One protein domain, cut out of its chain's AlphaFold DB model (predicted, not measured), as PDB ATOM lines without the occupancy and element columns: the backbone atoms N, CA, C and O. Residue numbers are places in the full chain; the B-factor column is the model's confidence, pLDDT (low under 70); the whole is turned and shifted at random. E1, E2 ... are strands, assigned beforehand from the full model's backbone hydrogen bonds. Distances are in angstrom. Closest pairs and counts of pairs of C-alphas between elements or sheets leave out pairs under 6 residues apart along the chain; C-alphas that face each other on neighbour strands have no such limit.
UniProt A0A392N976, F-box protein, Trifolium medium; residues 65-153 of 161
ATOM      1  N   LYS A  65     181.664 257.274 170.118       51.44
ATOM      2  CA  LYS A  65     181.726 255.984 170.849       51.44
ATOM      3  C   LYS A  65     183.087 255.597 171.462       51.44
ATOM      4  O   LYS A  65     183.160 254.539 172.082       51.44
ATOM      5  N   SER A  66     184.158 256.374 171.287       49.41
ATOM      6  CA  SER A  66     185.487 256.021 171.819       49.41
ATOM      7  C   SER A  66     185.713 256.592 173.227       49.41
ATOM      8  O   SER A  66     185.143 257.638 173.549       49.41
ATOM      9  N   PRO A  67     186.551 255.954 174.072       53.66
ATOM     10  CA  PRO A  67     187.008 256.559 175.323       53.66
ATOM     11  C   PRO A  67     187.644 257.937 175.062       53.66
ATOM     12  O   PRO A  67     188.059 258.210 173.932       53.66
ATOM     13  N   PRO A  68     187.717 258.820 176.076       59.06
ATOM     14  CA  PRO A  68     188.348 260.123 175.911       59.06
ATOM     15  C   PRO A  68     189.782 259.935 175.396       59.06
ATOM     16  O   PRO A  68     190.581 259.215 175.996       59.06
ATOM     17  N   CYS A  69     190.082 260.560 174.260       59.97
ATOM     18  CA  CYS A  69     191.413 260.598 173.666       59.97
ATOM     19  C   CYS A  69     191.989 261.998 173.891       59.97
ATOM     20  O   CYS A  69     191.331 262.986 173.555       59.97
ATOM     21  N   SER A  70     193.203 262.104 174.427       69.62
ATOM     22  CA  SER A  70     193.939 263.372 174.440       69.62
ATOM     23  C   SER A  70     194.930 263.408 173.285       69.62
ATOM     24  O   SER A  70     195.500 262.390 172.899       69.62
ATOM     25  N   LEU A  71     195.117 264.591 172.707       73.62
ATOM     26  CA  LEU A  71     196.123 264.827 171.686       73.62
ATOM     27  C   LEU A  71     197.197 265.744 172.256       73.62
ATOM     28  O   LEU A  71     196.895 266.834 172.736       73.62
ATOM     29  N   SER A  72     198.443 265.306 172.165       75.69
ATOM     30  CA  SER A  72     199.615 266.056 172.587       75.69
ATOM     31  C   SER A  72     200.405 266.495 171.363       75.69
ATOM     32  O   SER A  72     200.644 265.695 170.455       75.69
ATOM     33  N   LYS A  73     200.822 267.764 171.332       81.88
ATOM     34  CA  LYS A  73     201.786 268.262 170.349       81.88
ATOM     35  C   LYS A  73     203.187 268.025 170.891       81.88
ATOM     36  O   LYS A  73     203.521 268.483 171.978       81.88
ATOM     37  N   HIS A  74     204.007 267.366 170.098       83.75
ATOM     38  CA  HIS A  74     205.409 267.134 170.370       83.75
ATOM     39  C   HIS A  74     206.258 267.912 169.354       83.75
ATOM     40  O   HIS A  74     205.795 268.329 168.287       83.75
ATOM     41  N   ILE A  75     207.495 268.198 169.744       86.50
ATOM     42  CA  ILE A  75     208.444 268.996 168.978       86.50
ATOM     43  C   ILE A  75     209.727 268.194 168.840       86.50
ATOM     44  O   ILE A  75     210.317 267.783 169.842       86.50
ATOM     45  N   LEU A  76     210.175 268.019 167.599       89.12
ATOM     46  CA  LEU A  76     211.429 267.356 167.268       89.12
ATOM     47  C   LEU A  76     212.545 268.387 167.141       89.12
ATOM     48  O   LEU A  76     212.454 269.327 166.345       89.12
ATOM     49  N   LEU A  77     213.608 268.195 167.919       89.31
ATOM     50  CA  LEU A  77     214.731 269.118 168.012       89.31
ATOM     51  C   LEU A  77     216.056 268.404 167.769       89.31
ATOM     52  O   LEU A  77     216.280 267.306 168.273       89.31
ATOM     53  N   LEU A  78     216.957 269.070 167.050       89.88
ATOM     54  CA  LEU A  78     218.349 268.661 166.907       89.88
ATOM     55  C   LEU A  78     219.241 269.595 167.723       89.88
ATOM     56  O   LEU A  78     219.320 270.790 167.435       89.88
ATOM     57  N   ILE A  79     219.932 269.047 168.714       87.62
ATOM     58  CA  ILE A  79     220.946 269.752 169.492       87.62
ATOM     59  C   ILE A  79     222.301 269.474 168.857       87.62
ATOM     60  O   ILE A  79     222.761 268.334 168.809       87.62
ATOM     61  N   LYS A  80     222.954 270.529 168.377       85.25
ATOM     62  CA  LYS A  80     224.337 270.461 167.914       85.25
ATOM     63  C   LYS A  80     225.276 270.589 169.115       85.25
ATOM     64  O   LYS A  80     225.063 271.479 169.945       85.25
ATOM     65  N   PRO A  81     226.316 269.749 169.206       75.88
ATOM     66  CA  PRO A  81     227.305 269.900 170.252       75.88
ATOM     67  C   PRO A  81     228.095 271.195 170.039       75.88
ATOM     68  O   PRO A  81     228.234 271.657 168.898       75.88
ATOM     69  N   PRO A  82     228.612 271.798 171.121       71.00
ATOM     70  CA  PRO A  82     229.526 272.919 170.994       71.00
ATOM     71  C   PRO A  82     230.762 272.490 170.183       71.00
ATOM     72  O   PRO A  82     231.198 271.339 170.294       71.00
ATOM     73  N   PRO A  83     231.332 273.383 169.354       66.88
ATOM     74  CA  PRO A  83     232.523 273.061 168.581       66.88
ATOM     75  C   PRO A  83     233.674 272.658 169.520       66.88
ATOM     76  O   PRO A  83     233.844 273.294 170.568       66.88
ATOM     77  N   PRO A  84     234.459 271.618 169.177       65.62
ATOM     78  CA  PRO A  84     235.535 271.134 170.033       65.62
ATOM     79  C   PRO A  84     236.564 272.246 170.252       65.62
ATOM     80  O   PRO A  84     237.113 272.803 169.302       65.62
ATOM     81  N   GLN A  85     236.817 272.589 171.517       63.91
ATOM     82  CA  GLN A  85     237.738 273.673 171.882       63.91
ATOM     83  C   GLN A  85     239.205 273.212 171.954       63.91
ATOM     84  O   GLN A  85     240.096 274.036 172.153       63.91
ATOM     85  N   LYS A  86     239.486 271.909 171.794       60.12
ATOM     86  CA  LYS A  86     240.843 271.334 171.795       60.12
ATOM     87  C   LYS A  86     240.971 270.211 170.763       60.12
ATOM     88  O   LYS A  86     240.010 269.487 170.523       60.12
ATOM     89  N   GLN A  87     242.171 270.075 170.195       58.19
ATOM     90  CA  GLN A  87     242.517 269.181 169.077       58.19
ATOM     91  C   GLN A  87     242.324 267.671 169.333       58.19
ATOM     92  O   GLN A  87     242.387 266.916 168.371       58.19
ATOM     93  N   ASP A  88     242.011 267.243 170.562       55.81
ATOM     94  CA  ASP A  88     241.849 265.823 170.931       55.81
ATOM     95  C   ASP A  88     240.410 265.411 171.302       55.81
ATOM     96  O   ASP A  88     240.197 264.327 171.841       55.81
ATOM     97  N   GLN A  89     239.393 266.247 171.058       57.25
ATOM     98  CA  GLN A  89     238.008 265.840 171.328       57.25
ATOM     99  C   GLN A  89     237.377 265.136 170.124       57.25
ATOM    100  O   GLN A  89     237.218 265.730 169.057       57.25
ATOM    101  N   GLU A  90     236.981 263.875 170.336       63.12
ATOM    102  CA  GLU A  90     236.080 263.124 169.460       63.12
ATOM    103  C   GLU A  90     234.899 264.008 169.048       63.12
ATOM    104  O   GLU A  90     234.311 264.720 169.867       63.12
ATOM    105  N   THR A  91     234.552 263.978 167.760       60.88
ATOM    106  CA  THR A  91     233.387 264.689 167.238       60.88
ATOM    107  C   THR A  91     232.144 264.204 167.973       60.88
ATOM    108  O   THR A  91     231.635 263.118 167.689       60.88
ATOM    109  N   LEU A  92     231.658 265.002 168.924       71.25
ATOM    110  CA  LEU A  92     230.389 264.738 169.583       71.25
ATOM    111  C   LEU A  92     229.302 264.704 168.502       71.25
ATOM    112  O   LEU A  92     229.236 265.578 167.634       71.25
ATOM    113  N   GLN A  93     228.480 263.659 168.517       76.25
ATOM    114  CA  GLN A  93     227.360 263.553 167.592       76.25
ATOM    115  C   GLN A  93     226.221 264.473 168.043       76.25
ATOM    116  O   GLN A  93     226.024 264.665 169.244       76.25
ATOM    117  N   PRO A  94     225.459 265.053 167.102       84.56
ATOM    118  CA  PRO A  94     224.279 265.821 167.453       84.56
ATOM    119  C   PRO A  94     223.208 264.923 168.076       84.56
ATOM    120  O   PRO A  94     223.030 263.771 167.679       84.56
ATOM    121  N   TRP A  95     222.462 265.477 169.028       84.56
ATOM    122  CA  TRP A  95     221.389 264.764 169.712       84.56
ATOM    123  C   TRP A  95     220.046 265.119 169.102       84.56
ATOM    124  O   TRP A  95     219.647 266.283 169.071       84.56
ATOM    125  N   LEU A  96     219.330 264.100 168.642       87.50
ATOM    126  CA  LEU A  96     217.923 264.223 168.305       87.50
ATOM    127  C   LEU A  96     217.117 264.010 169.587       87.50
ATOM    128  O   LEU A  96     217.280 262.983 170.244       87.50
ATOM    129  N   ILE A  97     216.258 264.962 169.937       85.81
ATOM    130  CA  ILE A  97     215.359 264.864 171.089       85.81
ATOM    131  C   ILE A  97     213.928 265.201 170.680       85.81
ATOM    132  O   ILE A  97     213.693 265.914 169.701       85.81
ATOM    133  N   ARG A  98     212.968 264.707 171.461       86.69
ATOM    134  CA  ARG A  98     211.562 265.079 171.338       86.69
ATOM    135  C   ARG A  98     211.072 265.668 172.648       86.69
ATOM    136  O   ARG A  98     211.354 265.111 173.701       86.69
ATOM    137  N   ILE A  99     210.328 266.764 172.595       84.50
ATOM    138  CA  ILE A  99     209.753 267.392 173.789       84.50
ATOM    139  C   ILE A  99     208.255 267.635 173.623       84.50
ATOM    140  O   ILE A  99     207.783 267.834 172.508       84.50
ATOM    141  N   SER A 100     207.509 267.638 174.723       80.81
ATOM    142  CA  SER A 100     206.111 268.093 174.768       80.81
ATOM    143  C   SER A 100     205.847 268.856 176.063       80.81
ATOM    144  O   SER A 100     206.652 268.802 176.991       80.81
ATOM    145  N   LYS A 101     204.736 269.590 176.128       76.06
ATOM    146  CA  LYS A 101     204.246 270.226 177.350       76.06
ATOM    147  C   LYS A 101     203.161 269.353 177.969       76.06
ATOM    148  O   LYS A 101     202.221 268.954 177.285       76.06
ATOM    149  N   ASN A 102     203.263 269.087 179.268       71.69
ATOM    150  CA  ASN A 102     202.193 268.403 179.992       71.69
ATOM    151  C   ASN A 102     201.007 269.350 180.278       71.69
ATOM    152  O   ASN A 102     201.033 270.531 179.932       71.69
ATOM    153  N   ALA A 103     199.961 268.847 180.941       67.50
ATOM    154  CA  ALA A 103     198.782 269.642 181.307       67.50
ATOM    155  C   ALA A 103     199.090 270.822 182.255       67.50
ATOM    156  O   ALA A 103     198.330 271.784 182.312       67.50
ATOM    157  N   TYR A 104     200.209 270.758 182.979       66.88
ATOM    158  CA  TYR A 104     200.726 271.836 183.828       66.88
ATOM    159  C   TYR A 104     201.700 272.754 183.073       66.88
ATOM    160  O   TYR A 104     202.234 273.702 183.639       66.88
ATOM    161  N   GLY A 105     201.929 272.454 181.791       66.88
ATOM    162  CA  GLY A 105     202.816 273.134 180.864       66.88
ATOM    163  C   GLY A 105     204.302 273.056 181.186       66.88
ATOM    164  O   GLY A 105     205.076 273.896 180.718       66.88
ATOM    165  N   GLU A 106     204.691 272.041 181.952       69.38
ATOM    166  CA  GLU A 106     206.082 271.649 182.130       69.38
ATOM    167  C   GLU A 106     206.567 270.926 180.870       69.38
ATOM    168  O   GLU A 106     205.859 270.083 180.308       69.38
ATOM    169  N   THR A 107     207.782 271.251 180.432       76.44
ATOM    170  CA  THR A 107     208.420 270.589 179.292       76.44
ATOM    171  C   THR A 107     208.900 269.203 179.712       76.44
ATOM    172  O   THR A 107     209.744 269.065 180.592       76.44
ATOM    173  N   GLN A 108     208.380 268.174 179.055       77.44
ATOM    174  CA  GLN A 108     208.775 266.785 179.221       77.44
ATOM    175  C   GLN A 108     209.640 266.339 178.047       77.44
ATOM    176  O   GLN A 108     209.359 266.671 176.893       77.44
ATOM    177  N   LEU A 109     210.684 265.574 178.356       81.94
ATOM    178  CA  LEU A 109     211.607 265.000 177.387       81.94
ATOM    179  C   LEU A 109     211.184 263.570 177.045       81.94
ATOM    180  O   LEU A 109     210.951 262.750 177.930       81.94
ATOM    181  N   PHE A 110     211.127 263.272 175.754       80.12
ATOM    182  CA  PHE A 110     210.751 261.980 175.202       80.12
ATOM    183  C   PHE A 110     211.862 261.455 174.302       80.12
ATOM    184  O   PHE A 110     212.588 262.208 173.644       80.12
ATOM    185  N   HIS A 111     211.936 260.132 174.198       80.06
ATOM    186  CA  HIS A 111     212.740 259.505 173.164       80.06
ATOM    187  C   HIS A 111     212.196 259.904 171.770       80.06
ATOM    188  O   HIS A 111     210.980 259.834 171.556       80.06
ATOM    189  N   PRO A 112     213.050 260.265 170.791       79.94
ATOM    190  CA  PRO A 112     212.603 260.747 169.476       79.94
ATOM    191  C   PRO A 112     211.727 259.772 168.695       79.94
ATOM    192  O   PRO A 112     210.873 260.184 167.925       79.94
ATOM    193  N   LEU A 113     211.974 258.475 168.887       78.94
ATOM    194  CA  LEU A 113     211.342 257.392 168.127       78.94
ATOM    195  C   LEU A 113     210.384 256.518 168.955       78.94
ATOM    196  O   LEU A 113     209.935 255.492 168.459       78.94
ATOM    197  N   ARG A 114     210.145 256.829 170.239       72.12
ATOM    198  CA  ARG A 114     209.298 255.991 171.113       72.12
ATOM    199  C   ARG A 114     208.275 256.845 171.834       72.12
ATOM    200  O   ARG A 114     208.655 257.793 172.514       72.12
ATOM    201  N   ASP A 115     207.008 256.462 171.732       65.62
ATOM    202  CA  ASP A 115     205.872 257.198 172.310       65.62
ATOM    203  C   ASP A 115     205.654 256.938 173.803       65.62
ATOM    204  O   ASP A 115     204.837 257.600 174.438       65.62
ATOM    205  N   ASN A 116     206.411 256.003 174.383       62.09
ATOM    206  CA  ASN A 116     206.321 255.705 175.803       62.09
ATOM    207  C   ASN A 116     207.102 256.765 176.621       62.09
ATOM    208  O   ASN A 116     208.274 256.997 176.308       62.09
ATOM    209  N   PRO A 117     206.504 257.373 177.666       56.69
ATOM    210  CA  PRO A 117     207.116 258.384 178.546       56.69
ATOM    211  C   PRO A 117     208.327 257.913 179.370       56.69
ATOM    212  O   PRO A 117     208.751 258.621 180.283       56.69
ATOM    213  N   ASN A 118     208.892 256.734 179.093       54.75
ATOM    214  CA  ASN A 118     210.051 256.236 179.821       54.75
ATOM    215  C   ASN A 118     211.195 257.254 179.788       54.75
ATOM    216  O   ASN A 118     211.567 257.757 178.726       54.75
ATOM    217  N   ILE A 119     211.728 257.512 180.985       55.59
ATOM    218  CA  ILE A 119     212.732 258.523 181.314       55.59
ATOM    219  C   ILE A 119     213.885 258.434 180.315       55.59
ATOM    220  O   ILE A 119     214.734 257.544 180.386       55.59
ATOM    221  N   TYR A 120     213.907 259.361 179.362       62.56
ATOM    222  CA  TYR A 120     215.060 259.548 178.503       62.56
ATOM    223  C   TYR A 120     216.119 260.268 179.334       62.56
ATOM    224  O   TYR A 120     216.005 261.465 179.597       62.56
ATOM    225  N   HIS A 121     217.113 259.518 179.813       62.78
ATOM    226  CA  HIS A 121     218.217 260.103 180.559       62.78
ATOM    227  C   HIS A 121     219.130 260.841 179.583       62.78
ATOM    228  O   HIS A 121     219.880 260.227 178.823       62.78
ATOM    229  N   PHE A 122     219.017 262.166 179.571       66.94
ATOM    230  CA  PHE A 122     219.909 263.018 178.805       66.94
ATOM    231  C   PHE A 122     221.151 263.316 179.658       66.94
ATOM    232  O   PHE A 122     220.997 263.760 180.792       66.94
ATOM    233  N   PRO A 123     222.371 263.055 179.154       63.41
ATOM    234  CA  PRO A 123     223.591 263.083 179.967       63.41
ATOM    235  C   PRO A 123     224.085 264.491 180.339       63.41
ATOM    236  O   PRO A 123     225.118 264.612 180.994       63.41
ATOM    237  N   TYR A 124     223.387 265.547 179.914       65.69
ATOM    238  CA  TYR A 124     223.785 266.937 180.124       65.69
ATOM    239  C   TYR A 124     222.621 267.776 180.636       65.69
ATOM    240  O   TYR A 124     221.462 267.489 180.341       65.69
ATOM    241  N   ASP A 125     222.935 268.869 181.325       68.75
ATOM    242  CA  ASP A 125     221.930 269.866 181.672       68.75
ATOM    243  C   ASP A 125     221.419 270.542 180.398       68.75
ATOM    244  O   ASP A 125     222.178 271.051 179.564       68.75
ATOM    245  N   LEU A 126     220.101 270.511 180.221       73.75
ATOM    246  CA  LEU A 126     219.450 270.923 178.986       73.75
ATOM    247  C   LEU A 126     219.167 272.431 179.021       73.75
ATOM    248  O   LEU A 126     218.036 272.880 179.191       73.75
ATOM    249  N   ASP A 127     220.230 273.220 178.873       76.56
ATOM    250  CA  ASP A 127     220.154 274.679 178.804       76.56
ATOM    251  C   ASP A 127     220.045 275.156 177.346       76.56
ATOM    252  O   ASP A 127     221.036 275.313 176.624       76.56
ATOM    253  N   PHE A 128     218.814 275.423 176.908       77.38
ATOM    254  CA  PHE A 128     218.510 275.902 175.556       77.38
ATOM    255  C   PHE A 128     219.117 277.270 175.210       77.38
ATOM    256  O   PHE A 128     219.131 277.628 174.029       77.38
ATOM    257  N   ASN A 129     219.605 278.033 176.197       77.19
ATOM    258  CA  ASN A 129     220.304 279.296 175.962       77.19
ATOM    259  C   ASN A 129     221.782 279.078 175.615       77.19
ATOM    260  O   ASN A 129     222.378 279.900 174.922       77.19
ATOM    261  N   LYS A 130     222.371 277.966 176.066       78.88
ATOM    262  CA  LYS A 130     223.769 277.603 175.779       78.88
ATOM    263  C   LYS A 130     223.903 276.680 174.573       78.88
ATOM    264  O   LYS A 130     224.945 276.660 173.919       78.88
ATOM    265  N   LEU A 131     222.868 275.895 174.293       78.94
ATOM    266  CA  LEU A 131     222.888 274.867 173.260       78.94
ATOM    267  C   LEU A 131     222.452 275.411 171.892       78.94
ATOM    268  O   LEU A 131     221.483 276.161 171.763       78.94
ATOM    269  N   SER A 132     223.133 274.967 170.832       85.75
ATOM    270  CA  SER A 132     222.703 275.233 169.459       85.75
ATOM    271  C   SER A 132     221.580 274.266 169.091       85.75
ATOM    272  O   SER A 132     221.819 273.097 168.787       85.75
ATOM    273  N   VAL A 133     220.341 274.753 169.160       87.62
ATOM    274  CA  VAL A 133     219.131 273.944 168.952       87.62
ATOM    275  C   VAL A 133     218.440 274.324 167.650       87.62
ATOM    276  O   VAL A 133     218.210 275.503 167.382       87.62
ATOM    277  N   ILE A 134     218.088 273.308 166.864       88.44
ATOM    278  CA  ILE A 134     217.361 273.432 165.602       88.44
ATOM    279  C   ILE A 134     216.002 272.754 165.739       88.44
ATOM    280  O   ILE A 134     215.923 271.586 166.117       88.44
ATOM    281  N   HIS A 135     214.942 273.481 165.389       89.75
ATOM    282  CA  HIS A 135     213.607 272.916 165.206       89.75
ATOM    283  C   HIS A 135     213.557 272.111 163.911       89.75
ATOM    284  O   HIS A 135     213.831 272.655 162.844       89.75
ATOM    285  N   LEU A 136     213.227 270.822 164.000       89.19
ATOM    286  CA  LEU A 136     213.069 269.966 162.823       89.19
ATOM    287  C   LEU A 136     211.608 269.835 162.390       89.19
ATOM    288  O   LEU A 136     211.335 269.652 161.207       89.19
ATOM    289  N   GLY A 137     210.669 269.905 163.332       85.81
ATOM    290  CA  GLY A 137     209.252 269.757 163.034       85.81
ATOM    291  C   GLY A 137     208.397 269.522 164.271       85.81
ATOM    292  O   GLY A 137     208.890 269.496 165.400       85.81
ATOM    293  N   ASN A 138     207.098 269.356 164.032       84.62
ATOM    294  CA  ASN A 138     206.111 269.030 165.055       84.62
ATOM    295  C   ASN A 138     205.480 267.675 164.731       84.62
ATOM    296  O   ASN A 138     205.129 267.420 163.579       84.62
ATOM    297  N   ASP A 139     205.284 266.855 165.750       82.00
ATOM    298  CA  ASP A 139     204.520 265.615 165.706       82.00
ATOM    299  C   ASP A 139     203.314 265.699 166.652       82.00
ATOM    300  O   ASP A 139     203.254 266.540 167.550       82.00
ATOM    301  N   PHE A 140     202.302 264.867 166.419       81.12
ATOM    302  CA  PHE A 140     201.093 264.829 167.239       81.12
ATOM    303  C   PHE A 140     200.832 263.395 167.680       81.12
ATOM    304  O   PHE A 140     200.704 262.503 166.843       81.12
ATOM    305  N   VAL A 141     200.741 263.187 168.991       76.94
ATOM    306  CA  VAL A 141     200.552 261.869 169.608       76.94
ATOM    307  C   VAL A 141     199.180 261.825 170.265       76.94
ATOM    308  O   VAL A 141     198.802 262.748 170.989       76.94
ATOM    309  N   MET A 142     198.419 260.761 170.003       74.06
ATOM    310  CA  MET A 142     197.111 260.526 170.614       74.06
ATOM    311  C   MET A 142     197.246 259.513 171.756       74.06
ATOM    312  O   MET A 142     197.748 258.412 171.547       74.06
ATOM    313  N   TYR A 143     196.764 259.872 172.944       70.12
ATOM    314  CA  TYR A 143     196.700 258.993 174.109       70.12
ATOM    315  C   TYR A 143     195.252 258.575 174.362       70.12
ATOM    316  O   TYR A 143     194.364 259.419 174.487       70.12
ATOM    317  N   ASN A 144     195.015 257.268 174.466       63.88
ATOM    318  CA  ASN A 144     193.721 256.715 174.848       63.88
ATOM    319  C   ASN A 144     193.734 256.432 176.353       63.88
ATOM    320  O   ASN A 144     194.543 255.626 176.806       63.88
ATOM    321  N   TYR A 145     192.813 257.011 177.128       57.56
ATOM    322  CA  TYR A 145     192.677 256.727 178.572       57.56
ATOM    323  C   TYR A 145     192.051 255.347 178.873       57.56
ATOM    324  O   TYR A 145     191.496 255.128 179.945       57.56
ATOM    325  N   GLY A 146     192.087 254.426 177.909       47.91
ATOM    326  CA  GLY A 146     191.268 253.220 177.902       47.91
ATOM    327  C   GLY A 146     191.738 252.072 178.789       47.91
ATOM    328  O   GLY A 146     190.909 251.216 179.063       47.91
ATOM    329  N   GLU A 147     192.999 252.011 179.239       41.50
ATOM    330  CA  GLU A 147     193.463 250.791 179.931       41.50
ATOM    331  C   GLU A 147     194.709 250.911 180.827       41.50
ATOM    332  O   GLU A 147     195.234 249.889 181.253       41.50
ATOM    333  N   ASP A 148     195.176 252.115 181.183       38.69
ATOM    334  CA  ASP A 148     196.348 252.228 182.068       38.69
ATOM    335  C   ASP A 148     196.166 253.300 183.150       38.69
ATOM    336  O   ASP A 148     196.547 254.467 183.034       38.69
ATOM    337  N   SER A 149     195.555 252.876 184.256       35.16
ATOM    338  CA  SER A 149     195.363 253.647 185.491       35.16
ATOM    339  C   SER A 149     196.660 253.885 186.289       35.16
ATOM    340  O   SER A 149     196.608 254.233 187.467       35.16
ATOM    341  N   THR A 150     197.837 253.715 185.687       35.50
ATOM    342  CA  THR A 150     199.145 253.816 186.359       35.50
ATOM    343  C   THR A 150     199.797 255.204 186.269       35.50
ATOM    344  O   THR A 150     200.750 255.482 186.994       35.50
ATOM    345  N   ILE A 151     199.259 256.133 185.468       40.94
ATOM    346  CA  ILE A 151     199.912 257.433 185.189       40.94
ATOM    347  C   ILE A 151     199.827 258.447 186.355       40.94
ATOM    348  O   ILE A 151     200.527 259.457 186.356       40.94
ATOM    349  N   LEU A 152     199.054 258.177 187.415       33.75
ATOM    350  CA  LEU A 152     198.902 259.116 188.540       33.75
ATOM    351  C   LEU A 152     199.923 258.974 189.685       33.75
ATOM    352  O   LEU A 152     199.776 259.675 190.684       33.75
ATOM    353  N   GLN A 153     200.962 258.133 189.579       29.59
ATOM    354  CA  GLN A 153     201.866 257.902 190.722       29.59
ATOM    355  C   GLN A 153     203.278 258.493 190.661       29.59
ATOM    356  O   GLN A 153     203.901 258.595 191.713       29.59
TER     357      GLN A 153
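AT A GLANCE: This is residues 65 to 153 of the 161 residues of the protein "F-box protein" of Trifolium medium (UniProt A0A392N976). One strongly twisted antiparallel sheet makes a rod: long strands E1 and E4 run side by side, shorter E2 and E3 follow beyond E1, and residues 85 to 90 stick out at one end. The 89 printed residues include four named strands, E1 to E4, in sheet order E3 E2 E1 E4. The class is all strand, with under half of the residues, 36, in named elements. The whole is loose, radius of gyration of the C-alphas 16.4 A, spanning 61 by 26 by 22 A.

IN THESE COORDINATES: E1, residues 69 to 80, begins at C-alpha 69 (191.413, 260.598, 173.666) and measures 34.8 A. E4, residues 132 to 144, also 34.8 A, ends at C-alpha 144 (193.721, 256.715, 174.848). E2 is residues 95 to 101, 19.5 A; E3 is residues 107 to 110, 9.8 A.

HOW THE PARTS SIT: E1 and E4 are antiparallel at 160 degrees, N 72 and O 141 being 2.8 A apart. E4 bends by 62 degrees at residue 136. E1 and E2 form a hairpin, N 77 to O 97 2.9 A; E2 and E3 another, N 108 to O 100 2.8 A. E1 E2 E3 make a meander, each strand the antiparallel neighbour of the one before; E4, beside E1, completes a Greek key.

THE WHOLE: The farthest C-alphas, Lys 65 and Gln 87, are 62.2 A apart. The printed part has no cut. Links E1 to E2 and E3 to E4 are long. pLDDT is under 70 for 40 residues, among them 83 to 91 and 144 to 153.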